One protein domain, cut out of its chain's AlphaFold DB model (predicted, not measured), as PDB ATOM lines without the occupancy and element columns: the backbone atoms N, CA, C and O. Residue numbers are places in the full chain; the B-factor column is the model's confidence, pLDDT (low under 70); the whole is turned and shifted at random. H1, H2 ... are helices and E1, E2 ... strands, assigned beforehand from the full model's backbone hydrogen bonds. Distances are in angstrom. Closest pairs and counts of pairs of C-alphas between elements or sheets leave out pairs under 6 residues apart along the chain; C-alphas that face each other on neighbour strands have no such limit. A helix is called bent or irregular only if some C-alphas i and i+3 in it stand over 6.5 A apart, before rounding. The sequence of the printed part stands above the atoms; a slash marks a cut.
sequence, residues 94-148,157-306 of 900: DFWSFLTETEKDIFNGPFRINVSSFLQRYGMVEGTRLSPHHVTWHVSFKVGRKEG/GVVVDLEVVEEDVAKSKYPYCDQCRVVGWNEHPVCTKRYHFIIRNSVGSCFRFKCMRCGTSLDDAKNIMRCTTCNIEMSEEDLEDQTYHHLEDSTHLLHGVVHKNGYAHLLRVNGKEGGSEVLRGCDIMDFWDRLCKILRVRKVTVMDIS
ATOM      1  N   ASP A  94     141.173 173.079 187.702       84.50
ATOM      2  CA  ASP A  94     140.937 174.518 187.746       84.50
ATOM      3  C   ASP A  94     139.440 174.834 187.935       84.50
ATOM      4  O   ASP A  94     138.584 174.333 187.205       84.50
ATOM      5  N   PHE A  95     139.134 175.680 188.920       86.88
ATOM      6  CA  PHE A  95     137.768 176.024 189.332       86.88
ATOM      7  C   PHE A  95     136.941 176.672 188.207       86.88
ATOM      8  O   PHE A  95     135.721 176.503 188.147       86.88
ATOM      9  N   TRP A  96     137.587 177.406 187.296       83.56
ATOM     10  CA  TRP A  96     136.926 178.151 186.222       83.56
ATOM     11  C   TRP A  96     136.531 177.259 185.046       83.56
ATOM     12  O   TRP A  96     135.426 177.385 184.522       83.56
ATOM     13  N   SER A  97     137.428 176.361 184.645       79.50
ATOM     14  CA  SER A  97     137.265 175.478 183.482       79.50
ATOM     15  C   SER A  97     136.639 174.117 183.808       79.50
ATOM     16  O   SER A  97     136.223 173.402 182.893       79.50
ATOM     17  N   PHE A  98     136.512 173.751 185.088       80.69
ATOM     18  CA  PHE A  98     135.793 172.544 185.497       80.69
ATOM     19  C   PHE A  98     134.315 172.586 185.068       80.69
ATOM     20  O   PHE A  98     133.651 173.623 185.166       80.69
ATOM     21  N   LEU A  99     133.809 171.437 184.599       71.19
ATOM     22  CA  LEU A  99     132.459 171.248 184.042       71.19
ATOM     23  C   LEU A  99     132.151 172.129 182.813       71.19
ATOM     24  O   LEU A  99     131.023 172.580 182.617       71.19
ATOM     25  N   THR A 100     133.158 172.362 181.967       66.38
ATOM     26  CA  THR A 100     132.971 172.890 180.604       66.38
ATOM     27  C   THR A 100     132.524 171.791 179.626       66.38
ATOM     28  O   THR A 100     132.443 170.610 179.972       66.38
ATOM     29  N   GLU A 101     132.141 172.182 178.408       56.62
ATOM     30  CA  GLU A 101     131.226 171.400 177.558       56.62
ATOM     31  C   GLU A 101     131.723 170.008 177.134       56.62
ATOM     32  O   GLU A 101     130.904 169.141 176.835       56.62
ATOM     33  N   THR A 102     133.034 169.764 177.167       55.75
ATOM     34  CA  THR A 102     133.652 168.471 176.832       55.75
ATOM     35  C   THR A 102     133.337 167.350 177.828       55.75
ATOM     36  O   THR A 102     133.568 166.186 177.510       55.75
ATOM     37  N   GLU A 103     132.797 167.656 179.016       57.66
ATOM     38  CA  GLU A 103     132.377 166.643 179.996       57.66
ATOM     39  C   GLU A 103     130.869 166.292 179.935       57.66
ATOM     40  O   GLU A 103     130.432 165.392 180.657       57.66
ATOM     41  N   LYS A 104     130.072 166.920 179.049       58.25
ATOM     42  CA  LYS A 104     128.615 166.672 178.922       58.25
ATOM     43  C   LYS A 104     128.266 165.198 178.662       58.25
ATOM     44  O   LYS A 104     127.365 164.665 179.308       58.25
ATOM     45  N   ASP A 105     129.011 164.521 177.784       61.88
ATOM     46  CA  ASP A 105     128.751 163.128 177.376       61.88
ATOM     47  C   ASP A 105     128.901 162.095 178.511       61.88
ATOM     48  O   ASP A 105     128.473 160.945 178.380       61.88
ATOM     49  N   ILE A 106     129.500 162.486 179.640       71.75
ATOM     50  CA  ILE A 106     129.725 161.610 180.797       71.75
ATOM     51  C   ILE A 106     128.463 161.512 181.671       71.75
ATOM     52  O   ILE A 106     128.225 160.478 182.295       71.75
ATOM     53  N   PHE A 107     127.639 162.563 181.711       80.81
ATOM     54  CA  PHE A 107     126.543 162.728 182.672       80.81
ATOM     55  C   PHE A 107     125.177 162.716 181.973       80.81
ATOM     56  O   PHE A 107     124.395 163.669 181.990       80.81
ATOM     57  N   ASN A 108     124.913 161.590 181.310       78.19
ATOM     58  CA  ASN A 108     123.725 161.385 180.485       78.19
ATOM     59  C   ASN A 108     122.495 160.828 181.231       78.19
ATOM     60  O   ASN A 108     121.439 160.665 180.623       78.19
ATOM     61  N   GLY A 109     122.604 160.556 182.535       85.56
ATOM     62  CA  GLY A 109     121.487 160.099 183.367       85.56
ATOM     63  C   GLY A 109     120.646 161.244 183.953       85.56
ATOM     64  O   GLY A 109     120.905 162.416 183.681       85.56
ATOM     65  N   PRO A 110     119.641 160.925 184.787       91.38
ATOM     66  CA  PRO A 110     119.018 161.870 185.717       91.38
ATOM     67  C   PRO A 110     119.912 162.127 186.946       91.38
ATOM     68  O   PRO A 110     120.837 161.353 187.216       91.38
ATOM     69  N   PHE A 111     119.600 163.166 187.735       94.62
ATOM     70  CA  PHE A 111     120.389 163.598 188.902       94.62
ATOM     71  C   PHE A 111     120.848 162.454 189.820       94.62
ATOM     72  O   PHE A 111     122.048 162.321 190.059       94.62
ATOM     73  N   ARG A 112     119.928 161.574 190.251       93.38
ATOM     74  CA  ARG A 112     120.203 160.400 191.109       93.38
ATOM     75  C   ARG A 112     121.362 159.509 190.620       93.38
ATOM     76  O   ARG A 112     122.134 158.986 191.425       93.38
ATOM     77  N   ILE A 113     121.538 159.393 189.300       93.00
ATOM     78  CA  ILE A 113     122.643 158.655 188.674       93.00
ATOM     79  C   ILE A 113     123.881 159.547 188.519       93.00
ATOM     80  O   ILE A 113     124.990 159.131 188.857       93.00
ATOM     81  N   ASN A 114     123.711 160.780 188.036       93.25
ATOM     82  CA  ASN A 114     124.829 161.682 187.754       93.25
ATOM     83  C   ASN A 114     125.602 162.084 189.015       93.25
ATOM     84  O   ASN A 114     126.830 162.087 188.976       93.25
ATOM     85  N   VAL A 115     124.921 162.365 190.135       95.19
ATOM     86  CA  VAL A 115     125.578 162.692 191.415       95.19
ATOM     87  C   VAL A 115     126.408 161.510 191.922       95.19
ATOM     88  O   VAL A 115     127.572 161.679 192.279       95.19
ATOM     89  N   SER A 116     125.870 160.293 191.825       92.44
ATOM     90  CA  SER A 116     126.577 159.058 192.178       92.44
ATOM     91  C   SER A 116     127.840 158.867 191.323       92.44
ATOM     92  O   SER A 116     128.916 158.589 191.853       92.44
ATOM     93  N   SER A 117     127.739 159.083 190.007       91.88
ATOM     94  CA  SER A 117     128.874 159.021 189.074       91.88
ATOM     95  C   SER A 117     129.906 160.132 189.308       91.88
ATOM     96  O   SER A 117     131.106 159.890 189.193       91.88
ATOM     97  N   PHE A 118     129.462 161.342 189.657       92.94
ATOM     98  CA  PHE A 118     130.317 162.494 189.958       92.94
ATOM     99  C   PHE A 118     131.153 162.232 191.214       92.94
ATOM    100  O   PHE A 118     132.379 162.338 191.172       92.94
ATOM    101  N   LEU A 119     130.511 161.793 192.300       92.69
ATOM    102  CA  LEU A 119     131.174 161.486 193.567       92.69
ATOM    103  C   LEU A 119     132.147 160.306 193.431       92.69
ATOM    104  O   LEU A 119     133.271 160.382 193.916       92.69
ATOM    105  N   GLN A 120     131.798 159.261 192.672       90.81
ATOM    106  CA  GLN A 120     132.717 158.147 192.385       90.81
ATOM    107  C   GLN A 120     133.939 158.540 191.532       90.81
ATOM    108  O   GLN A 120     134.978 157.882 191.618       90.81
ATOM    109  N   ARG A 121     133.817 159.574 190.688       88.88
ATOM    110  CA  ARG A 121     134.844 160.003 189.722       88.88
ATOM    111  C   ARG A 121     135.752 161.117 190.253       88.88
ATOM    112  O   ARG A 121     136.928 161.150 189.893       88.88
ATOM    113  N   TYR A 122     135.208 162.017 191.072       88.44
ATOM    114  CA  TYR A 122     135.880 163.231 191.547       88.44
ATOM    115  C   TYR A 122     135.936 163.359 193.074       88.44
ATOM    116  O   TYR A 122     136.806 164.065 193.577       88.44
ATOM    117  N   GLY A 123     135.051 162.679 193.807       89.00
ATOM    118  CA  GLY A 123     134.963 162.761 195.263       89.00
ATOM    119  C   GLY A 123     135.984 161.891 195.995       89.00
ATOM    120  O   GLY A 123     136.172 160.707 195.701       89.00
ATOM    121  N   MET A 124     136.601 162.469 197.020       87.00
ATOM    122  CA  MET A 124     137.381 161.756 198.025       87.00
ATOM    123  C   MET A 124     136.549 161.621 199.302       87.00
ATOM    124  O   MET A 124     136.253 162.613 199.958       87.00
ATOM    125  N   VAL A 125     136.154 160.390 199.643       80.81
ATOM    126  CA  VAL A 125     135.457 160.090 200.908       80.81
ATOM    127  C   VAL A 125     136.426 160.287 202.068       80.81
ATOM    128  O   VAL A 125     137.548 159.767 202.027       80.81
ATOM    129  N   GLU A 126     135.992 160.996 203.107       66.62
ATOM    130  CA  GLU A 126     136.786 161.153 204.324       66.62
ATOM    131  C   GLU A 126     136.927 159.814 205.077       66.62
ATOM    132  O   GLU A 126     136.063 158.938 205.011       66.62
ATOM    133  N   GLY A 127     138.056 159.598 205.760       51.22
ATOM    134  CA  GLY A 127     138.449 158.269 206.263       51.22
ATOM    135  C   GLY A 127     137.573 157.686 207.382       51.22
ATOM    136  O   GLY A 127     137.766 156.531 207.765       51.22
ATOM    137  N   THR A 128     136.636 158.473 207.899       51.25
ATOM    138  CA  THR A 128     135.804 158.203 209.072       51.25
ATOM    139  C   THR A 128     134.375 158.651 208.796       51.25
ATOM    140  O   THR A 128     134.141 159.806 208.456       51.25
ATOM    141  N   ARG A 129     133.407 157.742 208.965       52.97
ATOM    142  CA  ARG A 129     131.987 158.111 209.015       52.97
ATOM    143  C   ARG A 129     131.738 158.861 210.318       52.97
ATOM    144  O   ARG A 129     131.897 158.271 211.381       52.97
ATOM    145  N   LEU A 130     131.397 160.142 210.208       53.72
ATOM    146  CA  LEU A 130     131.193 161.034 211.351       53.72
ATOM    147  C   LEU A 130     129.821 160.819 212.017       53.72
ATOM    148  O   LEU A 130     129.695 161.012 213.218       53.72
ATOM    149  N   SER A 131     128.830 160.342 211.255       60.59
ATOM    150  CA  SER A 131     127.571 159.785 211.766       60.59
ATOM    151  C   SER A 131     127.196 158.514 210.977       60.59
ATOM    152  O   SER A 131     127.761 158.262 209.903       60.59
ATOM    153  N   PRO A 132     126.253 157.684 211.460       61.69
ATOM    154  CA  PRO A 132     125.741 156.539 210.700       61.69
ATOM    155  C   PRO A 132     124.896 156.929 209.468       61.69
ATOM    156  O   PRO A 132     124.649 156.066 208.618       61.69
ATOM    157  N   HIS A 133     124.456 158.190 209.367       78.38
ATOM    158  CA  HIS A 133     123.453 158.672 208.400       78.38
ATOM    159  C   HIS A 133     124.011 159.667 207.367       78.38
ATOM    160  O   HIS A 133     123.420 159.822 206.299       78.38
ATOM    161  N   HIS A 134     125.169 160.278 207.641       83.94
ATOM    162  CA  HIS A 134     125.852 161.216 206.747       83.94
ATOM    163  C   HIS A 134     127.120 160.609 206.124       83.94
ATOM    164  O   HIS A 134     127.908 159.934 206.793       83.94
ATOM    165  N   VAL A 135     127.355 160.877 204.835       86.75
ATOM    166  CA  VAL A 135     128.614 160.552 204.140       86.75
ATOM    167  C   VAL A 135     129.187 161.804 203.482       86.75
ATOM    168  O   VAL A 135     128.613 162.333 202.533       86.75
ATOM    169  N   THR A 136     130.342 162.253 203.971       87.75
ATOM    170  CA  THR A 136     131.036 163.446 203.471       87.75
ATOM    171  C   THR A 136     132.039 163.090 202.374       87.75
ATOM    172  O   THR A 136     132.917 162.236 202.551       87.75
ATOM    173  N   TRP A 137     131.916 163.770 201.235       90.81
ATOM    174  CA  TRP A 137     132.800 163.668 200.078       90.81
ATOM    175  C   TRP A 137     133.460 165.023 199.800       90.81
ATOM    176  O   TRP A 137     132.773 166.037 199.772       90.81
ATOM    177  N   HIS A 138     134.758 165.043 199.503       89.69
ATOM    178  CA  HIS A 138     135.500 166.269 199.178       89.69
ATOM    179  C   HIS A 138     135.939 166.301 197.712       89.69
ATOM    180  O   HIS A 138     136.433 165.296 197.194       89.69
ATOM    181  N   VAL A 139     135.798 167.451 197.046       90.81
ATOM    182  CA  VAL A 139     136.295 167.703 195.683       90.81
ATOM    183  C   VAL A 139     137.108 169.004 195.662       90.81
ATOM    184  O   VAL A 139     136.550 170.098 195.705       90.81
ATOM    185  N   SER A 140     138.434 168.878 195.585       88.94
ATOM    186  CA  SER A 140     139.373 170.006 195.655       88.94
ATOM    187  C   SER A 140     139.638 170.660 194.297       88.94
ATOM    188  O   SER A 140     140.094 170.001 193.353       88.94
ATOM    189  N   PHE A 141     139.463 171.979 194.218       88.44
ATOM    190  CA  PHE A 141     139.737 172.792 193.031       88.44
ATOM    191  C   PHE A 141     140.866 173.788 193.267       88.44
ATOM    192  O   PHE A 141     140.935 174.429 194.309       88.44
ATOM    193  N   LYS A 142     141.721 173.991 192.267       87.06
ATOM    194  CA  LYS A 142     142.697 175.083 192.249       87.06
ATOM    195  C   LYS A 142     142.043 176.325 191.657       87.06
ATOM    196  O   LYS A 142     141.503 176.272 190.555       87.06
ATOM    197  N   VAL A 143     142.144 177.457 192.340       82.12
ATOM    198  CA  VAL A 143     141.734 178.754 191.798       82.12
ATOM    199  C   VAL A 143     142.967 179.458 191.235       82.12
ATOM    200  O   VAL A 143     143.749 180.070 191.965       82.12
ATOM    201  N   GLY A 144     143.162 179.372 189.917       66.81
ATOM    202  CA  GLY A 144     144.080 180.279 189.227       66.81
ATOM    203  C   GLY A 144     143.544 181.716 189.245       66.81
ATOM    204  O   GLY A 144     142.331 181.931 189.297       66.81
ATOM    205  N   ARG A 145     144.413 182.730 189.142       55.47
ATOM    206  CA  ARG A 145     143.941 184.040 188.657       55.47
ATOM    207  C   ARG A 145     143.581 183.878 187.179       55.47
ATOM    208  O   ARG A 145     144.381 183.318 186.434       55.47
ATOM    209  N   LYS A 146     142.405 184.367 186.767       49.44
ATOM    210  CA  LYS A 146     142.013 184.430 185.348       49.44
ATOM    211  C   LYS A 146     143.121 185.150 184.563       49.44
ATOM    212  O   LYS A 146     143.605 186.191 185.016       49.44
ATOM    213  N   GLU A 147     143.545 184.576 183.437       40.19
ATOM    214  CA  GLU A 147     144.618 185.144 182.613       40.19
ATOM    215  C   GLU A 147     144.224 186.561 182.172       40.19
ATOM    216  O   GLU A 147     143.174 186.769 181.569       40.19
ATOM    217  N   GLY A 148     145.023 187.549 182.580       43.69
ATOM    218  CA  GLY A 148     144.642 188.966 182.548       43.69
ATOM    219  C   GLY A 148     145.261 189.793 183.679       43.69
ATOM    220  O   GLY A 148     145.479 190.984 183.515       43.69
ATOM    221  N   GLY A 157     148.735 178.403 194.088       61.09
ATOM    222  CA  GLY A 157     147.327 178.598 193.743       61.09
ATOM    223  C   GLY A 157     146.435 178.166 194.900       61.09
ATOM    224  O   GLY A 157     146.591 177.049 195.392       61.09
ATOM    225  N   VAL A 158     145.518 179.039 195.323       79.44
ATOM    226  CA  VAL A 158     144.621 178.757 196.451       79.44
ATOM    227  C   VAL A 158     143.713 177.583 196.092       79.44
ATOM    228  O   VAL A 158     143.171 177.535 194.984       79.44
ATOM    229  N   VAL A 159     143.566 176.638 197.017       83.56
ATOM    230  CA  VAL A 159     142.648 175.506 196.872       83.56
ATOM    231  C   VAL A 159     141.307 175.869 197.504       83.56
ATOM    232  O   VAL A 159     141.262 176.458 198.582       83.56
ATOM    233  N   VAL A 160     140.223 175.540 196.809       88.25
ATOM    234  CA  VAL A 160     138.844 175.642 197.282       88.25
ATOM    235  C   VAL A 160     138.244 174.246 197.224       88.25
ATOM    236  O   VAL A 160     138.180 173.641 196.154       88.25
ATOM    237  N   ASP A 161     137.807 173.746 198.372       89.06
ATOM    238  CA  ASP A 161     137.177 172.438 198.497       89.06
ATOM    239  C   ASP A 161     135.651 172.576 198.423       89.06
ATOM    240  O   ASP A 161     135.046 173.369 199.148       89.06
ATOM    241  N   LEU A 162     135.035 171.804 197.526       93.06
ATOM    242  CA  LEU A 162     133.604 171.524 197.551       93.06
ATOM    243  C   LEU A 162     133.384 170.282 198.413       93.06
ATOM    244  O   LEU A 162     133.769 169.177 198.028       93.06
ATOM    245  N   GLU A 163     132.727 170.470 199.546       92.31
ATOM    246  CA  GLU A 163     132.187 169.387 200.353       92.31
ATOM    247  C   GLU A 163     130.804 168.995 199.812       92.31
ATOM    248  O   GLU A 163     129.984 169.851 199.474       92.31
ATOM    249  N   VAL A 164     130.539 167.695 199.710       94.25
ATOM    250  CA  VAL A 164     129.220 167.146 199.392       94.25
ATOM    251  C   VAL A 164     128.836 166.169 200.493       94.25
ATOM    252  O   VAL A 164     129.391 165.072 200.574       94.25
ATOM    253  N   VAL A 165     127.895 166.572 201.348       92.31
ATOM    254  CA  VAL A 165     127.335 165.708 202.396       92.31
ATOM    255  C   VAL A 165     126.105 164.998 201.841       92.31
ATOM    256  O   VAL A 165     125.156 165.635 201.387       92.31
ATOM    257  N   GLU A 166     126.140 163.672 201.849       93.25
ATOM    258  CA  GLU A 166     125.051 162.783 201.446       93.25
ATOM    259  C   GLU A 166     124.290 162.313 202.699       93.25
ATOM    260  O   GLU A 166     124.854 161.590 203.521       93.25
ATOM    261  N   GLU A 167     123.031 162.732 202.844       92.19
ATOM    262  CA  GLU A 167     122.133 162.423 203.969       92.19
ATOM    263  C   GLU A 167     121.195 161.250 203.633       92.19
ATOM    264  O   GLU A 167     120.526 161.242 202.593       92.19
ATOM    265  N   ASP A 168     121.117 160.269 204.535       92.38
ATOM    266  CA  ASP A 168     120.141 159.172 204.524       92.38
ATOM    267  C   ASP A 168     118.855 159.596 205.258       92.38
ATOM    268  O   ASP A 168     118.667 159.343 206.450       92.38
ATOM    269  N   VAL A 169     117.965 160.267 204.521       92.62
ATOM    270  CA  VAL A 169     116.750 160.939 205.029       92.62
ATOM    271  C   VAL A 169     115.813 159.982 205.785       92.62
ATOM    272  O   VAL A 169     115.093 160.404 206.682       92.62
ATOM    273  N   ALA A 170     115.867 158.674 205.505       88.50
ATOM    274  CA  ALA A 170     115.095 157.653 206.225       88.50
ATOM    275  C   ALA A 170     115.464 157.511 207.717       88.50
ATOM    276  O   ALA A 170     114.742 156.845 208.462       88.50
ATOM    277  N   LYS A 171     116.612 158.062 208.128       86.69
ATOM    278  CA  LYS A 171     117.193 157.953 209.477       86.69
ATOM    279  C   LYS A 171     117.588 159.308 210.073       86.69
ATOM    280  O   LYS A 171     118.096 159.351 211.186       86.69
ATOM    281  N   SER A 172     117.374 160.376 209.311       85.81
ATOM    282  CA  SER A 172     117.571 161.764 209.712       85.81
ATOM    283  C   SER A 172     116.588 162.155 210.812       85.81
ATOM    284  O   SER A 172     115.404 161.810 210.744       85.81
ATOM    285  N   LYS A 173     117.060 162.930 211.792       84.25
ATOM    286  CA  LYS A 173     116.219 163.627 212.776       84.25
ATOM    287  C   LYS A 173     115.254 164.636 212.127       84.25
ATOM    288  O   LYS A 173     114.183 164.891 212.677       84.25
ATOM    289  N   TYR A 174     115.596 165.147 210.942       87.19
ATOM    290  CA  TYR A 174     114.850 166.161 210.185       87.19
ATOM    291  C   TYR A 174     114.550 165.677 208.747       87.19
ATOM    292  O   TYR A 174     115.134 166.163 207.768       87.19
ATOM    293  N   PRO A 175     113.633 164.696 208.588       89.81
ATOM    294  CA  PRO A 175     113.370 164.067 207.294       89.81
ATOM    295  C   PRO A 175     112.669 165.002 206.296       89.81
ATOM    296  O   PRO A 175     112.789 164.820 205.088       89.81
ATOM    297  N   TYR A 176     111.946 166.002 206.795       92.69
ATOM    298  CA  TYR A 176     111.258 167.021 206.004       92.69
ATOM    299  C   TYR A 176     112.214 168.137 205.590       92.69
ATOM    300  O   TYR A 176     113.229 168.365 206.246       92.69
ATOM    301  N   CYS A 177     111.907 168.830 204.496       93.00
ATOM    302  CA  CYS A 177     112.638 170.012 204.062       93.00
ATOM    303  C   CYS A 177     111.763 171.262 204.179       93.00
ATOM    304  O   CYS A 177     110.864 171.485 203.365       93.00
ATOM    305  N   ASP A 178     112.086 172.134 205.133       89.38
ATOM    306  CA  ASP A 178     111.383 173.410 205.326       89.38
ATOM    307  C   ASP A 178     111.469 174.307 204.083       89.38
ATOM    308  O   ASP A 178     110.558 175.068 203.771       89.38
ATOM    309  N   GLN A 179     112.532 174.148 203.290       92.56
ATOM    310  CA  GLN A 179     112.694 174.850 202.020       92.56
ATOM    311  C   GLN A 179     111.767 174.302 200.923       92.56
ATOM    312  O   GLN A 179     111.381 175.064 200.045       92.56
ATOM    313  N   CYS A 180     111.359 173.025 200.959       92.56
ATOM    314  CA  CYS A 180     110.259 172.526 200.122       92.56
ATOM    315  C   CYS A 180     108.918 173.089 200.608       92.56
ATOM    316  O   CYS A 180     108.119 173.568 199.801       92.56
ATOM    317  N   ARG A 181     108.699 173.048 201.928       88.19
ATOM    318  CA  ARG A 181     107.474 173.489 202.606       88.19
ATOM    319  C   ARG A 181     107.063 174.923 202.236       88.19
ATOM    320  O   ARG A 181     105.886 175.123 201.977       88.19
ATOM    321  N   VAL A 182     108.004 175.867 202.122       86.69
ATOM    322  CA  VAL A 182     107.701 177.298 201.864       86.69
ATOM    323  C   VAL A 182     107.740 177.744 200.389       86.69
ATOM    324  O   VAL A 182     107.510 178.912 200.094       86.69
ATOM    325  N   VAL A 183     108.061 176.859 199.432       87.31
ATOM    326  CA  VAL A 183     108.194 177.225 197.992       87.31
ATOM    327  C   VAL A 183     107.147 176.567 197.085       87.31
ATOM    328  O   VAL A 183     107.352 176.443 195.874       87.31
ATOM    329  N   GLY A 184     106.034 176.103 197.662       85.44
ATOM    330  CA  GLY A 184     104.999 175.344 196.946       85.44
ATOM    331  C   GLY A 184     105.441 173.934 196.532       85.44
ATOM    332  O   GLY A 184     104.919 173.371 195.571       85.44
ATOM    333  N   TRP A 185     106.457 173.380 197.205       90.88
ATOM    334  CA  TRP A 185     106.924 171.989 197.066       90.88
ATOM    335  C   TRP A 185     106.580 171.142 198.310       90.88
ATOM    336  O   TRP A 185     106.937 169.967 198.379       90.88
ATOM    337  N   ASN A 186     105.858 171.741 199.260       86.94
ATOM    338  CA  ASN A 186     105.225 171.171 200.450       86.94
ATOM    339  C   ASN A 186     104.542 169.815 200.211       86.94
ATOM    340  O   ASN A 186     104.630 168.921 201.050       86.94
ATOM    341  N   GLU A 187     103.871 169.661 199.072       87.81
ATOM    342  CA  GLU A 187     103.111 168.466 198.716       87.81
ATOM    343  C   GLU A 187     103.938 167.363 198.030       87.81
ATOM    344  O   GLU A 187     103.430 166.254 197.848       87.81
ATOM    345  N   HIS A 188     105.197 167.606 197.646       91.25
ATOM    346  CA  HIS A 188     106.038 166.548 197.071       91.25
ATOM    347  C   HIS A 188     106.339 165.456 198.114       91.25
ATOM    348  O   HIS A 188     106.602 165.795 199.265       91.25
ATOM    349  N   PRO A 189     106.390 164.163 197.740       91.75
ATOM    350  CA  PRO A 189     106.815 163.118 198.668       91.75
ATOM    351  C   PRO A 189     108.300 163.184 199.026       91.75
ATOM    352  O   PRO A 189     109.140 163.535 198.194       91.75
ATOM    353  N   VAL A 190     108.620 162.781 200.257       93.44
ATOM    354  CA  VAL A 190     109.969 162.900 200.822       93.44
ATOM    355  C   VAL A 190     110.944 161.961 200.104       93.44
ATOM    356  O   VAL A 190     110.691 160.761 199.914       93.44
ATOM    357  N   CYS A 191     112.081 162.517 199.689       95.44
ATOM    358  CA  CYS A 191     113.125 161.781 198.977       95.44
ATOM    359  C   CYS A 191     113.941 160.867 199.908       95.44
ATOM    360  O   CYS A 191     114.150 161.175 201.074       95.44
ATOM    361  N   THR A 192     114.477 159.758 199.386       94.75
ATOM    362  CA  THR A 192     115.315 158.831 200.179       94.75
ATOM    363  C   THR A 192     116.675 159.414 200.570       94.75
ATOM    364  O   THR A 192     117.293 158.923 201.511       94.75
ATOM    365  N   LYS A 193     117.154 160.432 199.839       95.50
ATOM    366  CA  LYS A 193     118.408 161.145 200.113       95.50
ATOM    367  C   LYS A 193     118.317 162.632 199.802       95.50
ATOM    368  O   LYS A 193     117.594 163.046 198.886       95.50
ATOM    369  N   ARG A 194     119.151 163.393 200.506       95.44
ATOM    370  CA  ARG A 194     119.415 164.821 200.317       95.44
ATOM    371  C   ARG A 194     120.933 165.017 200.184       95.44
ATOM    372  O   ARG A 194     121.711 164.272 200.777       95.44
ATOM    373  N   TYR A 195     121.364 165.965 199.355       97.00
ATOM    374  CA  TYR A 195     122.776 166.241 199.068       97.00
ATOM    375  C   TYR A 195     123.088 167.715 199.333       97.00
ATOM    376  O   TYR A 195     122.528 168.587 198.668       97.00
ATOM    377  N   HIS A 196     123.976 167.998 200.286       96.31
ATOM    378  CA  HIS A 196     124.388 169.354 200.658       96.31
ATOM    379  C   HIS A 196     125.731 169.665 199.997       96.31
ATOM    380  O   HIS A 196     126.755 169.106 200.380       96.31
ATOM    381  N   PHE A 197     125.720 170.547 199.002       97.25
ATOM    382  CA  PHE A 197     126.889 171.050 198.285       97.25
ATOM    383  C   PHE A 197     127.375 172.332 198.962       97.25
ATOM    384  O   PHE A 197     126.711 173.369 198.878       97.25
ATOM    385  N   ILE A 198     128.513 172.255 199.649       95.00
ATOM    386  CA  ILE A 198     129.026 173.291 200.548       95.00
ATOM    387  C   ILE A 198     130.436 173.715 200.130       95.00
ATOM    388  O   ILE A 198     131.300 172.885 199.866       95.00
ATOM    389  N   ILE A 199     130.698 175.022 200.130       92.56
ATOM    390  CA  ILE A 199     132.054 175.585 200.100       92.56
ATOM    391  C   ILE A 199     132.197 176.464 201.346       92.56
ATOM    392  O   ILE A 199     131.448 177.429 201.499       92.56
ATOM    393  N   ARG A 200     133.139 176.155 202.247       89.19
ATOM    394  CA  ARG A 200     133.342 176.920 203.496       89.19
ATOM    395  C   ARG A 200     134.205 178.166 203.284       89.19
ATOM    396  O   ARG A 200     135.064 178.186 202.406       89.19
ATOM    397  N   ASN A 201     134.024 179.194 204.120       82.75
ATOM    398  CA  ASN A 201     134.848 180.413 204.094       82.75
ATOM    399  C   ASN A 201     136.179 180.258 204.860       82.75
ATOM    400  O   ASN A 201     136.566 181.109 205.658       82.75
ATOM    401  N   SER A 202     136.867 179.133 204.664       65.19
ATOM    402  CA  SER A 202     138.122 178.828 205.352       65.19
ATOM    403  C   SER A 202     138.983 177.875 204.521       65.19
ATOM    404  O   SER A 202     138.695 176.688 204.379       65.19
ATOM    405  N   VAL A 203     140.063 178.415 203.949       51.28
ATOM    406  CA  VAL A 203     140.973 177.691 203.048       51.28
ATOM    407  C   VAL A 203     141.621 176.512 203.784       51.28
ATOM    408  O   VAL A 203     142.430 176.709 204.688       51.28
ATOM    409  N   GLY A 204     141.272 175.283 203.394       48.09
ATOM    410  CA  GLY A 204     141.839 174.054 203.960       48.09
ATOM    411  C   GLY A 204     141.388 173.707 205.385       48.09
ATOM    412  O   GLY A 204     141.994 172.834 206.011       48.09
ATOM    413  N   SER A 205     140.340 174.347 205.923       47.41
ATOM    414  CA  SER A 205     139.765 173.924 207.206       47.41
ATOM    415  C   SER A 205     138.869 172.702 207.017       47.41
ATOM    416  O   SER A 205     137.654 172.823 206.849       47.41
ATOM    417  N   CYS A 206     139.475 171.517 207.123       49.91
ATOM    418  CA  CYS A 206     138.750 170.271 207.366       49.91
ATOM    419  C   CYS A 206     137.750 170.448 208.525       49.91
ATOM    420  O   CYS A 206     138.008 171.209 209.465       49.91
ATOM    421  N   PHE A 207     136.618 169.753 208.451       57.28
ATOM    422  CA  PHE A 207     135.574 169.786 209.470       57.28
ATOM    423  C   PHE A 207     136.140 169.392 210.848       57.28
ATOM    424  O   PHE A 207     136.821 168.376 210.983       57.28
ATOM    425  N   ARG A 208     135.877 170.209 211.875       64.19
ATOM    426  CA  ARG A 208     136.320 169.979 213.260       64.19
ATOM    427  C   ARG A 208     135.143 170.150 214.210       64.19
ATOM    428  O   ARG A 208     134.755 171.281 214.508       64.19
ATOM    429  N   PHE A 209     134.631 169.030 214.718       67.25
ATOM    430  CA  PHE A 209     133.717 169.014 215.859       67.25
ATOM    431  C   PHE A 209     134.314 169.808 217.035       67.25
ATOM    432  O   PHE A 209     135.525 169.764 217.272       67.25
ATOM    433  N   LYS A 210     133.473 170.507 217.803       71.69
ATOM    434  CA  LYS A 210     133.867 171.231 219.026       71.69
ATOM    435  C   LYS A 210     133.067 170.697 220.204       71.69
ATOM    436  O   LYS A 210     131.844 170.661 220.128       71.69
ATOM    437  N   CYS A 211     133.708 170.352 221.318       73.06
ATOM    438  CA  CYS A 211     132.969 169.880 222.490       73.06
ATOM    439  C   CYS A 211     131.979 170.944 222.996       73.06
ATOM    440  O   CYS A 211     132.400 172.016 223.438       73.06
ATOM    441  N   MET A 212     130.682 170.624 223.010       70.19
ATOM    442  CA  MET A 212     129.613 171.593 223.297       70.19
ATOM    443  C   MET A 212     129.711 172.262 224.682       70.19
ATOM    444  O   MET A 212     129.238 173.380 224.851       70.19
ATOM    445  N   ARG A 213     130.377 171.637 225.668       73.94
ATOM    446  CA  ARG A 213     130.567 172.223 227.013       73.94
ATOM    447  C   ARG A 213     131.794 173.137 227.147       73.94
ATOM    448  O   ARG A 213     131.822 173.960 228.055       73.94
ATOM    449  N   CYS A 214     132.833 172.964 226.327       79.50
ATOM    450  CA  CYS A 214     134.124 173.653 226.532       79.50
ATOM    451  C   CYS A 214     134.769 174.249 225.270       79.50
ATOM    452  O   CYS A 214     135.838 174.847 225.356       79.50
ATOM    453  N   GLY A 215     134.143 174.103 224.101       74.06
ATOM    454  CA  GLY A 215     134.582 174.699 222.836       74.06
ATOM    455  C   GLY A 215     135.826 174.073 222.195       74.06
ATOM    456  O   GLY A 215     136.140 174.418 221.058       74.06
ATOM    457  N   THR A 216     136.528 173.158 222.873       76.81
ATOM    458  CA  THR A 216     137.752 172.532 222.351       76.81
ATOM    459  C   THR A 216     137.481 171.701 221.097       76.81
ATOM    460  O   THR A 216     136.580 170.858 221.094       76.81
ATOM    461  N   SER A 217     138.294 171.911 220.058       72.31
ATOM    462  CA  SER A 217     138.287 171.121 218.822       72.31
ATOM    463  C   SER A 217     138.636 169.654 219.080       72.31
ATOM    464  O   SER A 217     139.606 169.341 219.771       72.31
ATOM    465  N   LEU A 218     137.858 168.753 218.489       68.38
ATOM    466  CA  LEU A 218     138.010 167.305 218.584       68.38
ATOM    467  C   LEU A 218     138.739 166.791 217.334       68.38
ATOM    468  O   LEU A 218     138.141 166.205 216.437       68.38
ATOM    469  N   ASP A 219     140.046 167.054 217.275       57.62
ATOM    470  CA  ASP A 219     140.889 166.775 216.099       57.62
ATOM    471  C   ASP A 219     141.118 165.265 215.836       57.62
ATOM    472  O   ASP A 219     141.517 164.875 214.737       57.62
ATOM    473  N   ASP A 220     140.868 164.398 216.824       54.97
ATOM    474  CA  ASP A 220     141.074 162.948 216.731       54.97
ATOM    475  C   ASP A 220     139.797 162.217 216.279       54.97
ATOM    476  O   ASP A 220     138.962 161.803 217.088       54.97
ATOM    477  N   ALA A 221     139.683 161.949 214.974       52.88
ATOM    478  CA  ALA A 221     138.524 161.287 214.353       52.88
ATOM    479  C   ALA A 221     138.231 159.839 214.832       52.88
ATOM    480  O   ALA A 221     137.294 159.196 214.364       52.88
ATOM    481  N   LYS A 222     139.027 159.302 215.767       54.12
ATOM    482  CA  LYS A 222     138.787 158.021 216.458       54.12
ATOM    483  C   LYS A 222     138.122 158.164 217.827       54.12
ATOM    484  O   LYS A 222     137.727 157.153 218.395       54.12
ATOM    485  N   ASN A 223     138.073 159.376 218.377       56.88
ATOM    486  CA  ASN A 223     137.676 159.629 219.762       56.88
ATOM    487  C   ASN A 223     136.752 160.855 219.884       56.88
ATOM    488  O   ASN A 223     136.644 161.442 220.953       56.88
ATOM    489  N   ILE A 224     136.071 161.225 218.791       64.31
ATOM    490  CA  ILE A 224     135.082 162.316 218.727       64.31
ATOM    491  C   ILE A 224     134.039 162.190 219.850       64.31
ATOM    492  O   ILE A 224     133.692 163.180 220.484       64.31
ATOM    493  N   MET A 225     133.604 160.961 220.152       68.00
ATOM    494  CA  MET A 225     132.654 160.675 221.232       68.00
ATOM    495  C   MET A 225     133.175 161.047 222.628       68.00
ATOM    496  O   MET A 225     132.388 161.012 223.561       68.00
ATOM    497  N   ARG A 226     134.462 161.383 222.828       72.69
ATOM    498  CA  ARG A 226     135.003 161.749 224.146       72.69
ATOM    499  C   ARG A 226     135.947 162.949 224.087       72.69
ATOM    500  O   ARG A 226     137.087 162.848 223.636       72.69
ATOM    501  N   CYS A 227     135.516 164.082 224.639       76.19
ATOM    502  CA  CYS A 227     136.360 165.273 224.702       76.19
ATOM    503  C   CYS A 227     137.557 165.069 225.642       76.19
ATOM    504  O   CYS A 227     137.391 164.845 226.839       76.19
ATOM    505  N   THR A 228     138.772 165.228 225.118       76.50
ATOM    506  CA  THR A 228     140.026 165.069 225.873       76.50
ATOM    507  C   THR A 228     140.229 166.119 226.969       76.50
ATOM    508  O   THR A 228     140.909 165.836 227.951       76.50
ATOM    509  N   THR A 229     139.630 167.309 226.845       80.56
ATOM    510  CA  THR A 229     139.781 168.411 227.814       80.56
ATOM    511  C   THR A 229     138.827 168.313 229.002       80.56
ATOM    512  O   THR A 229     139.236 168.593 230.125       80.56
ATOM    513  N   CYS A 230     137.567 167.919 228.791       83.62
ATOM    514  CA  CYS A 230     136.556 167.857 229.858       83.62
ATOM    515  C   CYS A 230     136.078 166.432 230.203       83.62
ATOM    516  O   CYS A 230     135.233 166.275 231.081       83.62
ATOM    517  N   ASN A 231     136.613 165.409 229.522       76.00
ATOM    518  CA  ASN A 231     136.293 163.979 229.661       76.00
ATOM    519  C   ASN A 231     134.797 163.623 229.507       76.00
ATOM    520  O   ASN A 231     134.350 162.572 229.971       76.00
ATOM    521  N   ILE A 232     134.019 164.491 228.855       76.38
ATOM    522  CA  ILE A 232     132.614 164.226 228.535       76.38
ATOM    523  C   ILE A 232     132.516 163.285 227.351       76.38
ATOM    524  O   ILE A 232     133.198 163.466 226.342       76.38
ATOM    525  N   GLU A 233     131.621 162.321 227.506       78.62
ATOM    526  CA  GLU A 233     131.152 161.424 226.466       78.62
ATOM    527  C   GLU A 233     129.950 162.080 225.769       78.62
ATOM    528  O   GLU A 233     129.013 162.502 226.446       78.62
ATOM    529  N   MET A 234     130.018 162.239 224.447       71.69
ATOM    530  CA  MET A 234     128.955 162.814 223.615       71.69
ATOM    531  C   MET A 234     128.171 161.669 222.962       71.69
ATOM    532  O   MET A 234     128.760 160.656 222.580       71.69
ATOM    533  N   SER A 235     126.852 161.805 222.871       77.06
ATOM    534  CA  SER A 235     125.957 160.815 222.267       77.06
ATOM    535  C   SER A 235     125.931 160.904 220.735       77.06
ATOM    536  O   SER A 235     126.472 161.834 220.135       77.06
ATOM    537  N   GLU A 236     125.280 159.939 220.080       74.06
ATOM    538  CA  GLU A 236     125.050 160.009 218.630       74.06
ATOM    539  C   GLU A 236     124.085 161.157 218.262       74.06
ATOM    540  O   GLU A 236     124.280 161.784 217.223       74.06
ATOM    541  N   GLU A 237     123.131 161.510 219.139       75.94
ATOM    542  CA  GLU A 237     122.264 162.689 218.964       75.94
ATOM    543  C   GLU A 237     123.056 164.004 219.067       75.94
ATOM    544  O   GLU A 237     122.851 164.897 218.250       75.94
ATOM    545  N   ASP A 238     124.012 164.108 220.004       77.12
ATOM    546  CA  ASP A 238     124.883 165.291 220.138       77.12
ATOM    547  C   ASP A 238     125.728 165.527 218.870       77.12
ATOM    548  O   ASP A 238     125.969 166.671 218.478       77.12
ATOM    549  N   LEU A 239     126.181 164.451 218.207       74.69
ATOM    550  CA  LEU A 239     126.894 164.550 216.927       74.69
ATOM    551  C   LEU A 239     125.973 164.877 215.755       74.69
ATOM    552  O   LEU A 239     126.401 165.571 214.830       74.69
ATOM    553  N   GLU A 240     124.737 164.382 215.765       76.06
ATOM    554  CA  GLU A 240     123.747 164.702 214.740       76.06
ATOM    555  C   GLU A 240     123.345 166.184 214.817       76.06
ATOM    556  O   GLU A 240     123.469 166.890 213.815       76.06
ATOM    557  N   ASP A 241     123.025 166.702 216.006       79.81
ATOM    558  CA  ASP A 241     122.705 168.122 216.217       79.81
ATOM    559  C   ASP A 241     123.899 169.035 215.909       79.81
ATOM    560  O   ASP A 241     123.754 170.043 215.213       79.81
ATOM    561  N   GLN A 242     125.117 168.652 216.316       77.62
ATOM    562  CA  GLN A 242     126.315 169.388 215.911       77.62
ATOM    563  C   GLN A 242     126.546 169.343 214.389       77.62
ATOM    564  O   GLN A 242     127.055 170.311 213.822       77.62
ATOM    565  N   THR A 243     126.161 168.259 213.707       78.88
ATOM    566  CA  THR A 243     126.225 168.194 212.240       78.88
ATOM    567  C   THR A 243     125.225 169.167 211.614       78.88
ATOM    568  O   THR A 243     125.627 169.927 210.736       78.88
ATOM    569  N   TYR A 244     123.975 169.226 212.090       81.81
ATOM    570  CA  TYR A 244     122.984 170.184 211.582       81.81
ATOM    571  C   TYR A 244     123.406 171.638 211.802       81.81
ATOM    572  O   TYR A 244     123.447 172.391 210.830       81.81
ATOM    573  N   HIS A 245     123.888 172.008 212.990       81.25
ATOM    574  CA  HIS A 245     124.429 173.353 213.236       81.25
ATOM    575  C   HIS A 245     125.619 173.724 212.334       81.25
ATOM    576  O   HIS A 245     125.830 174.897 212.025       81.25
ATOM    577  N   HIS A 246     126.398 172.740 211.872       80.75
ATOM    578  CA  HIS A 246     127.442 172.961 210.870       80.75
ATOM    579  C   HIS A 246     126.926 172.996 209.426       80.75
ATOM    580  O   HIS A 246     127.593 173.586 208.582       80.75
ATOM    581  N   LEU A 247     125.772 172.398 209.115       86.00
ATOM    582  CA  LEU A 247     125.093 172.569 207.824       86.00
ATOM    583  C   LEU A 247     124.384 173.933 207.747       86.00
ATOM    584  O   LEU A 247     124.328 174.521 206.671       86.00
ATOM    585  N   GLU A 248     123.894 174.451 208.874       84.88
ATOM    586  CA  GLU A 248     123.203 175.745 209.015       84.88
ATOM    587  C   GLU A 248     124.136 176.973 208.944       84.88
ATOM    588  O   GLU A 248     123.650 178.100 208.789       84.88
ATOM    589  N   ASP A 249     125.458 176.767 209.031       86.19
ATOM    590  CA  ASP A 249     126.486 177.810 209.141       86.19
ATOM    591  C   ASP A 249     126.322 178.916 208.076       86.19
ATOM    592  O   ASP A 249     126.499 178.728 206.866       86.19
ATOM    593  N   SER A 250     125.985 180.119 208.549       87.31
ATOM    594  CA  SER A 250     125.716 181.287 207.709       87.31
ATOM    595  C   SER A 250     126.956 181.834 206.998       87.31
ATOM    596  O   SER A 250     126.808 182.629 206.068       87.31
ATOM    597  N   THR A 251     128.163 181.393 207.376       88.06
ATOM    598  CA  THR A 251     129.435 181.812 206.768       88.06
ATOM    599  C   THR A 251     129.805 181.030 205.504       88.06
ATOM    600  O   THR A 251     130.753 181.408 204.814       88.06
ATOM    601  N   HIS A 252     129.072 179.968 205.147       91.38
ATOM    602  CA  HIS A 252     129.318 179.193 203.926       91.38
ATOM    603  C   HIS A 252     129.331 180.073 202.657       91.38
ATOM    604  O   HIS A 252     128.391 180.825 202.395       91.38
ATOM    605  N   LEU A 253     130.385 179.955 201.837       93.50
ATOM    606  CA  LEU A 253     130.538 180.655 200.553       93.50
ATOM    607  C   LEU A 253     129.489 180.199 199.541       93.50
ATOM    608  O   LEU A 253     128.871 181.014 198.862       93.50
ATOM    609  N   LEU A 254     129.276 178.889 199.480       95.69
ATOM    610  CA  LEU A 254     128.181 178.251 198.764       95.69
ATOM    611  C   LEU A 254     127.515 177.277 199.724       95.69
ATOM    612  O   LEU A 254     128.211 176.499 200.372       95.69
ATOM    613  N   HIS A 255     126.188 177.271 199.749       96.56
ATOM    614  CA  HIS A 255     125.419 176.140 200.253       96.56
ATOM    615  C   HIS A 255     124.198 175.936 199.364       96.56
ATOM    616  O   HIS A 255     123.292 176.771 199.334       96.56
ATOM    617  N   GLY A 256     124.197 174.836 198.616       97.75
ATOM    618  CA  GLY A 256     123.048 174.352 197.860       97.75
ATOM    619  C   GLY A 256     122.619 172.973 198.354       97.75
ATOM    620  O   GLY A 256     123.457 172.113 198.608       97.75
ATOM    621  N   VAL A 257     121.318 172.752 198.475       97.75
ATOM    622  CA  VAL A 257     120.702 171.472 198.836       97.75
ATOM    623  C   VAL A 257     120.020 170.894 197.601       97.75
ATOM    624  O   VAL A 257     119.297 171.609 196.911       97.75
ATOM    625  N   VAL A 258     120.230 169.608 197.311       98.25
ATOM    626  CA  VAL A 258     119.569 168.901 196.203       98.25
ATOM    627  C   VAL A 258     118.947 167.599 196.701       98.25
ATOM    628  O   VAL A 258     119.626 166.740 197.263       98.25
ATOM    629  N   HIS A 259     117.648 167.444 196.478       97.69
ATOM    630  CA  HIS A 259     116.881 166.235 196.754       97.69
ATOM    631  C   HIS A 259     117.150 165.189 195.665       97.69
ATOM    632  O   HIS A 259     117.452 165.519 194.516       97.69
ATOM    633  N   LYS A 260     117.023 163.900 195.992       96.25
ATOM    634  CA  LYS A 260     117.352 162.811 195.052       96.25
ATOM    635  C   LYS A 260     116.532 162.817 193.749       96.25
ATOM    636  O   LYS A 260     117.031 162.356 192.723       96.25
ATOM    637  N   ASN A 261     115.326 163.388 193.762       94.94
ATOM    638  CA  ASN A 261     114.493 163.618 192.571       94.94
ATOM    639  C   ASN A 261     115.043 164.705 191.617       94.94
ATOM    640  O   ASN A 261     114.498 164.893 190.531       94.94
ATOM    641  N   GLY A 262     116.100 165.432 192.003       95.69
ATOM    642  CA  GLY A 262     116.707 166.525 191.240       95.69
ATOM    643  C   GLY A 262     116.103 167.914 191.490       95.69
ATOM    644  O   GLY A 262     116.446 168.844 190.763       95.69
ATOM    645  N   TYR A 263     115.215 168.080 192.472       96.94
ATOM    646  CA  TYR A 263     114.763 169.391 192.954       96.94
ATOM    647  C   TYR A 263     115.758 169.954 193.981       96.94
ATOM    648  O   TYR A 263     116.423 169.194 194.682       96.94
ATOM    649  N   ALA A 264     115.907 171.277 194.050       97.88
ATOM    650  CA  ALA A 264     116.992 171.909 194.794       97.88
ATOM    651  C   ALA A 264     116.652 173.289 195.376       97.88
ATOM    652  O   ALA A 264     115.780 174.003 194.878       97.88
ATOM    653  N   HIS A 265     117.438 173.686 196.374       97.56
ATOM    654  CA  HIS A 265     117.366 174.963 197.076       97.56
ATOM    655  C   HIS A 265     118.776 175.550 197.202       97.56
ATOM    656  O   HIS A 265     119.690 174.884 197.684       97.56
ATOM    657  N   LEU A 266     118.974 176.787 196.763       97.69
ATOM    658  CA  LEU A 266     120.206 177.543 196.963       97.69
ATOM    659  C   LEU A 266     120.043 178.400 198.223       97.69
ATOM    660  O   LEU A 266     119.227 179.318 198.240       97.69
ATOM    661  N   LEU A 267     120.791 178.073 199.278       95.44
ATOM    662  CA  LEU A 267     120.588 178.618 200.625       95.44
ATOM    663  C   LEU A 267     121.561 179.751 200.967       95.44
ATOM    664  O   LEU A 267     121.187 180.686 201.675       95.44
ATOM    665  N   ARG A 268     122.814 179.670 200.494       93.62
ATOM    666  CA  ARG A 268     123.870 180.665 200.759       93.62
ATOM    667  C   ARG A 268     124.730 180.905 199.517       93.62
ATOM    668  O   ARG A 268     125.163 179.948 198.872       93.62
ATOM    669  N   VAL A 269     125.015 182.180 199.229       94.81
ATOM    670  CA  VAL A 269     126.013 182.640 198.243       94.81
ATOM    671  C   VAL A 269     126.779 183.828 198.833       94.81
ATOM    672  O   VAL A 269     126.487 184.991 198.552       94.81
ATOM    673  N   ASN A 270     127.771 183.543 199.672       91.56
ATOM    674  CA  ASN A 270     128.627 184.567 200.264       91.56
ATOM    675  C   ASN A 270     129.844 184.817 199.364       91.56
ATOM    676  O   ASN A 270     130.802 184.052 199.335       91.56
ATOM    677  N   GLY A 271     129.808 185.907 198.593       88.88
ATOM    678  CA  GLY A 271     130.972 186.390 197.840       88.88
ATOM    679  C   GLY A 271     131.952 187.183 198.712       88.88
ATOM    680  O   GLY A 271     131.908 187.135 199.938       88.88
ATOM    681  N   LYS A 272     132.797 188.015 198.086       85.31
ATOM    682  CA  LYS A 272     133.711 188.930 198.804       85.31
ATOM    683  C   LYS A 272     133.020 189.864 199.809       85.31
ATOM    684  O   LYS A 272     133.617 190.202 200.822       85.31
ATOM    685  N   GLU A 273     131.779 190.275 199.541       77.88
ATOM    686  CA  GLU A 273     130.987 191.100 200.472       77.88
ATOM    687  C   GLU A 273     130.459 190.283 201.673       77.88
ATOM    688  O   GLU A 273     130.257 190.847 202.740       77.88
ATOM    689  N   GLY A 274     130.341 188.954 201.534       77.12
ATOM    690  CA  GLY A 274     130.080 187.991 202.615       77.12
ATOM    691  C   GLY A 274     131.355 187.356 203.192       77.12
ATOM    692  O   GLY A 274     131.310 186.249 203.718       77.12
ATOM    693  N   GLY A 275     132.509 188.022 203.056       82.50
ATOM    694  CA  GLY A 275     133.767 187.617 203.691       82.50
ATOM    695  C   GLY A 275     134.702 186.717 202.875       82.50
ATOM    696  O   GLY A 275     135.741 186.334 203.404       82.50
ATOM    697  N   SER A 276     134.400 186.385 201.612       87.06
ATOM    698  CA  SER A 276     135.307 185.551 200.801       87.06
ATOM    699  C   SER A 276     136.588 186.283 200.387       87.06
ATOM    700  O   SER A 276     136.553 187.251 199.620       87.06
ATOM    701  N   GLU A 277     137.753 185.766 200.778       84.81
ATOM    702  CA  GLU A 277     139.042 186.293 200.304       84.81
ATOM    703  C   GLU A 277     139.222 186.116 198.789       84.81
ATOM    704  O   GLU A 277     139.768 186.988 198.106       84.81
ATOM    705  N   VAL A 278     138.729 185.002 198.234       85.06
ATOM    706  CA  VAL A 278     139.037 184.549 196.867       85.06
ATOM    707  C   VAL A 278     137.889 184.822 195.896       85.06
ATOM    708  O   VAL A 278     138.085 185.573 194.936       85.06
ATOM    709  N   LEU A 279     136.701 184.270 196.146       89.94
ATOM    710  CA  LEU A 279     135.618 184.182 195.162       89.94
ATOM    711  C   LEU A 279     134.634 185.361 195.260       89.94
ATOM    712  O   LEU A 279     134.330 185.869 196.336       89.94
ATOM    713  N   ARG A 280     134.102 185.820 194.122       90.62
ATOM    714  CA  ARG A 280     132.959 186.751 194.085       90.62
ATOM    715  C   ARG A 280     131.653 185.951 194.025       90.62
ATOM    716  O   ARG A 280     131.659 184.803 193.599       90.62
ATOM    717  N   GLY A 281     130.524 186.578 194.368       91.81
ATOM    718  CA  GLY A 281     129.211 185.921 194.280       91.81
ATOM    719  C   GLY A 281     128.914 185.385 192.874       91.81
ATOM    720  O   GLY A 281     128.457 184.259 192.733       91.81
ATOM    721  N   CYS A 282     129.281 186.134 191.827       92.50
ATOM    722  CA  CYS A 282     129.164 185.674 190.442       92.50
ATOM    723  C   CYS A 282     130.083 184.484 190.115       92.50
ATOM    724  O   CYS A 282     129.648 183.562 189.443       92.50
ATOM    725  N   ASP A 283     131.309 184.442 190.648       92.81
ATOM    726  CA  ASP A 283     132.221 183.306 190.446       92.81
ATOM    727  C   ASP A 283     131.662 182.006 191.066       92.81
ATOM    728  O   ASP A 283     131.856 180.919 190.520       92.81
ATOM    729  N   ILE A 284     130.945 182.126 192.192       94.94
ATOM    730  CA  ILE A 284     130.249 181.026 192.878       94.94
ATOM    731  C   ILE A 284     128.986 180.615 192.106       94.94
ATOM    732  O   ILE A 284     128.766 179.425 191.884       94.94
ATOM    733  N   MET A 285     128.183 181.580 191.649       95.94
ATOM    734  CA  MET A 285     126.980 181.323 190.849       95.94
ATOM    735  C   MET A 285     127.291 180.675 189.496       95.94
ATOM    736  O   MET A 285     126.602 179.735 189.107       95.94
ATOM    737  N   ASP A 286     128.359 181.106 188.818       94.31
ATOM    738  CA  ASP A 286     128.845 180.486 187.583       94.31
ATOM    739  C   ASP A 286     129.197 179.008 187.808       94.31
ATOM    740  O   ASP A 286     128.894 178.154 186.971       94.31
ATOM    741  N   PHE A 287     129.860 178.694 188.927       94.69
ATOM    742  CA  PHE A 287     130.211 177.323 189.306       94.69
ATOM    743  C   PHE A 287     128.965 176.488 189.634       94.69
ATOM    744  O   PHE A 287     128.816 175.385 189.109       94.69
ATOM    745  N   TRP A 288     128.048 177.030 190.441       96.50
ATOM    746  CA  TRP A 288     126.788 176.378 190.808       96.50
ATOM    747  C   TRP A 288     125.910 176.087 189.581       96.50
ATOM    748  O   TRP A 288     125.429 174.970 189.426       96.50
ATOM    749  N   ASP A 289     125.780 177.031 188.644       94.81
ATOM    750  CA  ASP A 289     125.056 176.832 187.383       94.81
ATOM    751  C   ASP A 289     125.674 175.720 186.514       94.81
ATOM    752  O   ASP A 289     124.945 174.851 186.028       94.81
ATOM    753  N   ARG A 290     127.009 175.687 186.354       92.44
ATOM    754  CA  ARG A 290     127.690 174.582 185.647       92.44
ATOM    755  C   ARG A 290     127.458 173.236 186.339       92.44
ATOM    756  O   ARG A 290     127.175 172.248 185.660       92.44
ATOM    757  N   LEU A 291     127.528 173.201 187.671       93.62
ATOM    758  CA  LEU A 291     127.297 171.995 188.468       93.62
ATOM    759  C   LEU A 291     125.855 171.486 188.317       93.62
ATOM    760  O   LEU A 291     125.661 170.314 187.995       93.62
ATOM    761  N   CYS A 292     124.851 172.357 188.448       95.06
ATOM    762  CA  CYS A 292     123.445 172.008 188.236       95.06
ATOM    763  C   CYS A 292     123.180 171.489 186.815       95.06
ATOM    764  O   CYS A 292     122.502 170.471 186.658       95.06
ATOM    765  N   LYS A 293     123.747 172.145 185.789       91.44
ATOM    766  CA  LYS A 293     123.633 171.729 184.381       91.44
ATOM    767  C   LYS A 293     124.211 170.336 184.141       91.44
ATOM    768  O   LYS A 293     123.513 169.494 183.585       91.44
ATOM    769  N   ILE A 294     125.451 170.072 184.564       89.06
ATOM    770  CA  ILE A 294     126.090 168.769 184.310       89.06
ATOM    771  C   ILE A 294     125.478 167.654 185.164       89.06
ATOM    772  O   ILE A 294     125.256 166.560 184.654       89.06
ATOM    773  N   LEU A 295     125.119 167.911 186.425       92.38
ATOM    774  CA  LEU A 295     124.430 166.902 187.235       92.38
ATOM    775  C   LEU A 295     122.980 166.651 186.781       92.38
ATOM    776  O   LEU A 295     122.380 165.678 187.232       92.38
ATOM    777  N   ARG A 296     122.421 167.461 185.870       90.88
ATOM    778  CA  ARG A 296     120.997 167.463 185.489       90.88
ATOM    779  C   ARG A 296     120.065 167.602 186.700       90.88
ATOM    780  O   ARG A 296     119.107 166.845 186.867       90.88
ATOM    781  N   VAL A 297     120.369 168.586 187.547       95.31
ATOM    782  CA  VAL A 297     119.394 169.161 188.488       95.31
ATOM    783  C   VAL A 297     118.240 169.737 187.660       95.31
ATOM    784  O   VAL A 297     118.479 170.290 186.591       95.31
ATOM    785  N   ARG A 298     117.001 169.581 188.127       94.19
ATOM    786  CA  ARG A 298     115.767 169.875 187.378       94.19
ATOM    787  C   ARG A 298     115.261 171.284 187.630       94.19
ATOM    788  O   ARG A 298     114.985 172.040 186.701       94.19
ATOM    789  N   LYS A 299     115.151 171.651 188.909       95.69
ATOM    790  CA  LYS A 299     114.694 172.964 189.372       95.69
ATOM    791  C   LYS A 299     115.491 173.372 190.599       95.69
ATOM    792  O   LYS A 299     115.659 172.556 191.499       95.69
ATOM    793  N   VAL A 300     115.940 174.623 190.645       97.56
ATOM    794  CA  VAL A 300     116.570 175.220 191.832       97.56
ATOM    795  C   VAL A 300     115.732 176.419 192.261       97.56
ATOM    796  O   VAL A 300     115.487 177.309 191.447       97.56
ATOM    797  N   THR A 301     115.296 176.445 193.515       96.88
ATOM    798  CA  THR A 301     114.758 177.642 194.176       96.88
ATOM    799  C   THR A 301     115.887 178.435 194.833       96.88
ATOM    800  O   THR A 301     116.927 177.877 195.182       96.88
ATOM    801  N   VAL A 302     115.693 179.733 195.022       95.88
ATOM    802  CA  VAL A 302     116.500 180.579 195.904       95.88
ATOM    803  C   VAL A 302     115.556 181.528 196.633       95.88
ATOM    804  O   VAL A 302     114.716 182.174 196.003       95.88
ATOM    805  N   MET A 303     115.686 181.596 197.956       92.31
ATOM    806  CA  MET A 303     115.001 182.602 198.759       92.31
ATOM    807  C   MET A 303     115.913 183.825 198.835       92.31
ATOM    808  O   MET A 303     116.924 183.827 199.540       92.31
ATOM    809  N   ASP A 304     115.617 184.844 198.034       92.19
ATOM    810  CA  ASP A 304     116.447 186.038 197.977       92.19
ATOM    811  C   ASP A 304     116.195 186.897 199.225       92.19
ATOM    812  O   ASP A 304     115.146 187.518 199.395       92.19
ATOM    813  N   ILE A 305     117.182 186.940 200.110       88.50
ATOM    814  CA  ILE A 305     117.269 187.880 201.236       88.50
ATOM    815  C   ILE A 305     118.571 188.692 201.153       88.50
ATOM    816  O   ILE A 305     119.108 189.152 202.160       88.50
ATOM    817  N   SER A 306     119.133 188.829 199.946       88.88
ATOM    818  CA  SER A 306     120.449 189.434 199.763       88.88
ATOM    819  C   SER A 306     120.411 190.949 199.994       88.88
ATOM    820  O   SER A 306     119.773 191.703 199.259       88.88
TER     821      SER A 306
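Overview. This is residues 94 to 148 and 157 to 306 of the 900 residues of a protein of Zostera marina (UniProt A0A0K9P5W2). A twisted sheet of six strands makes a wall, with two helices over one face: H5 along E4 and E5, and H2 crossing the part made by E1, E2 and E3. Residues 200 to 235, with no named element, loop out to 31 A from the mean of the C-alphas, and H4 leads from them to the sheet, which it only grazes; H1 and H3 have their centres farthest from that mean. The printed part has 205 residues, with five named helices and six named strands in the order H1 H2 E1 E2 H3 E3 H4 E4 E5 H5 E6. The sheet is mixed, ordered E1 E2 E3 E4 E5 E6, and the class is mixed, helices and strands, with under half of the residues in named elements. The whole is compact, with a radius of gyration of the C-alphas of 17.5 A and spans of 53 by 46 by 35 A.

Arrangement. H1, residues 101 to 106, is irregular, with C-alphas 102 and 105 7.3 A apart, and is apart from H2, residues 111 to 122. E1, residues 134 to 143, is antiparallel to E2, residues 158 to 168, with N 139 and O 162 2.8 A apart. H3, residues 178 to 181, only grazes the sheet with residues 179 to 180. E3, residues 193 to 199, is antiparallel to E2, with N 163 and O 198 at 2.8 A. H4, residues 236 to 247, only grazes the sheet with residues 240 to 247. E4, residues 254 to 259, is antiparallel to E3, with N 197 and O 256 at 2.8 A, and forms a hairpin with E5, residues 263 to 269, with N 257 and O 265 at 2.8 A. H5, residues 281 to 295, and E6, residues 299 to 303, complete a strand-helix-strand unit with E5, two parallel neighbour strands with a helix between, its crossover right-handed; N 266 and O 301 are 2.8 A apart. H5 and H2 lie on the same face, making two layers with the sheet, at heights over the sheet of 9.4 A and 9.1 A. H5 touches H2 with residues 294 to 295 alone, the closest C-alphas being those of Asn 114 and Leu 295, 5.3 A. In H4 and H5 every O i to N i+4 pair is within hydrogen-bond range; in H2 7 of 8 are, in H1 0 of 2 but 2 of 3 O i to N i+3 pairs, and H3 is too short for an O i to N i+4 pair.

Along the chain. H1 begins at C-alpha 101, (131.226, 171.400, 177.558), and E6 ends at C-alpha 303, (115.001, 182.602, 198.759). From first to last C-alpha E2 measures 32.4 A, E1 28.0 A and H5 20.8 A.

Size, cuts and confidence. The two C-alphas farthest apart, those of Gly 148 and Asn 231, are 54.0 A apart. Residues 149 to 156 are not printed, and C-alphas 148 and 157 are 15.5 A apart across this cut. The links H2 to E1, H3 to E3, E3 to H4 and E5 to H5 are long. Mean pLDDT of the printed part is 82.7; it is under 70 at residues 100 to 105, 126 to 132, 144 to 148, 157, 202 to 209 and 218 to 225.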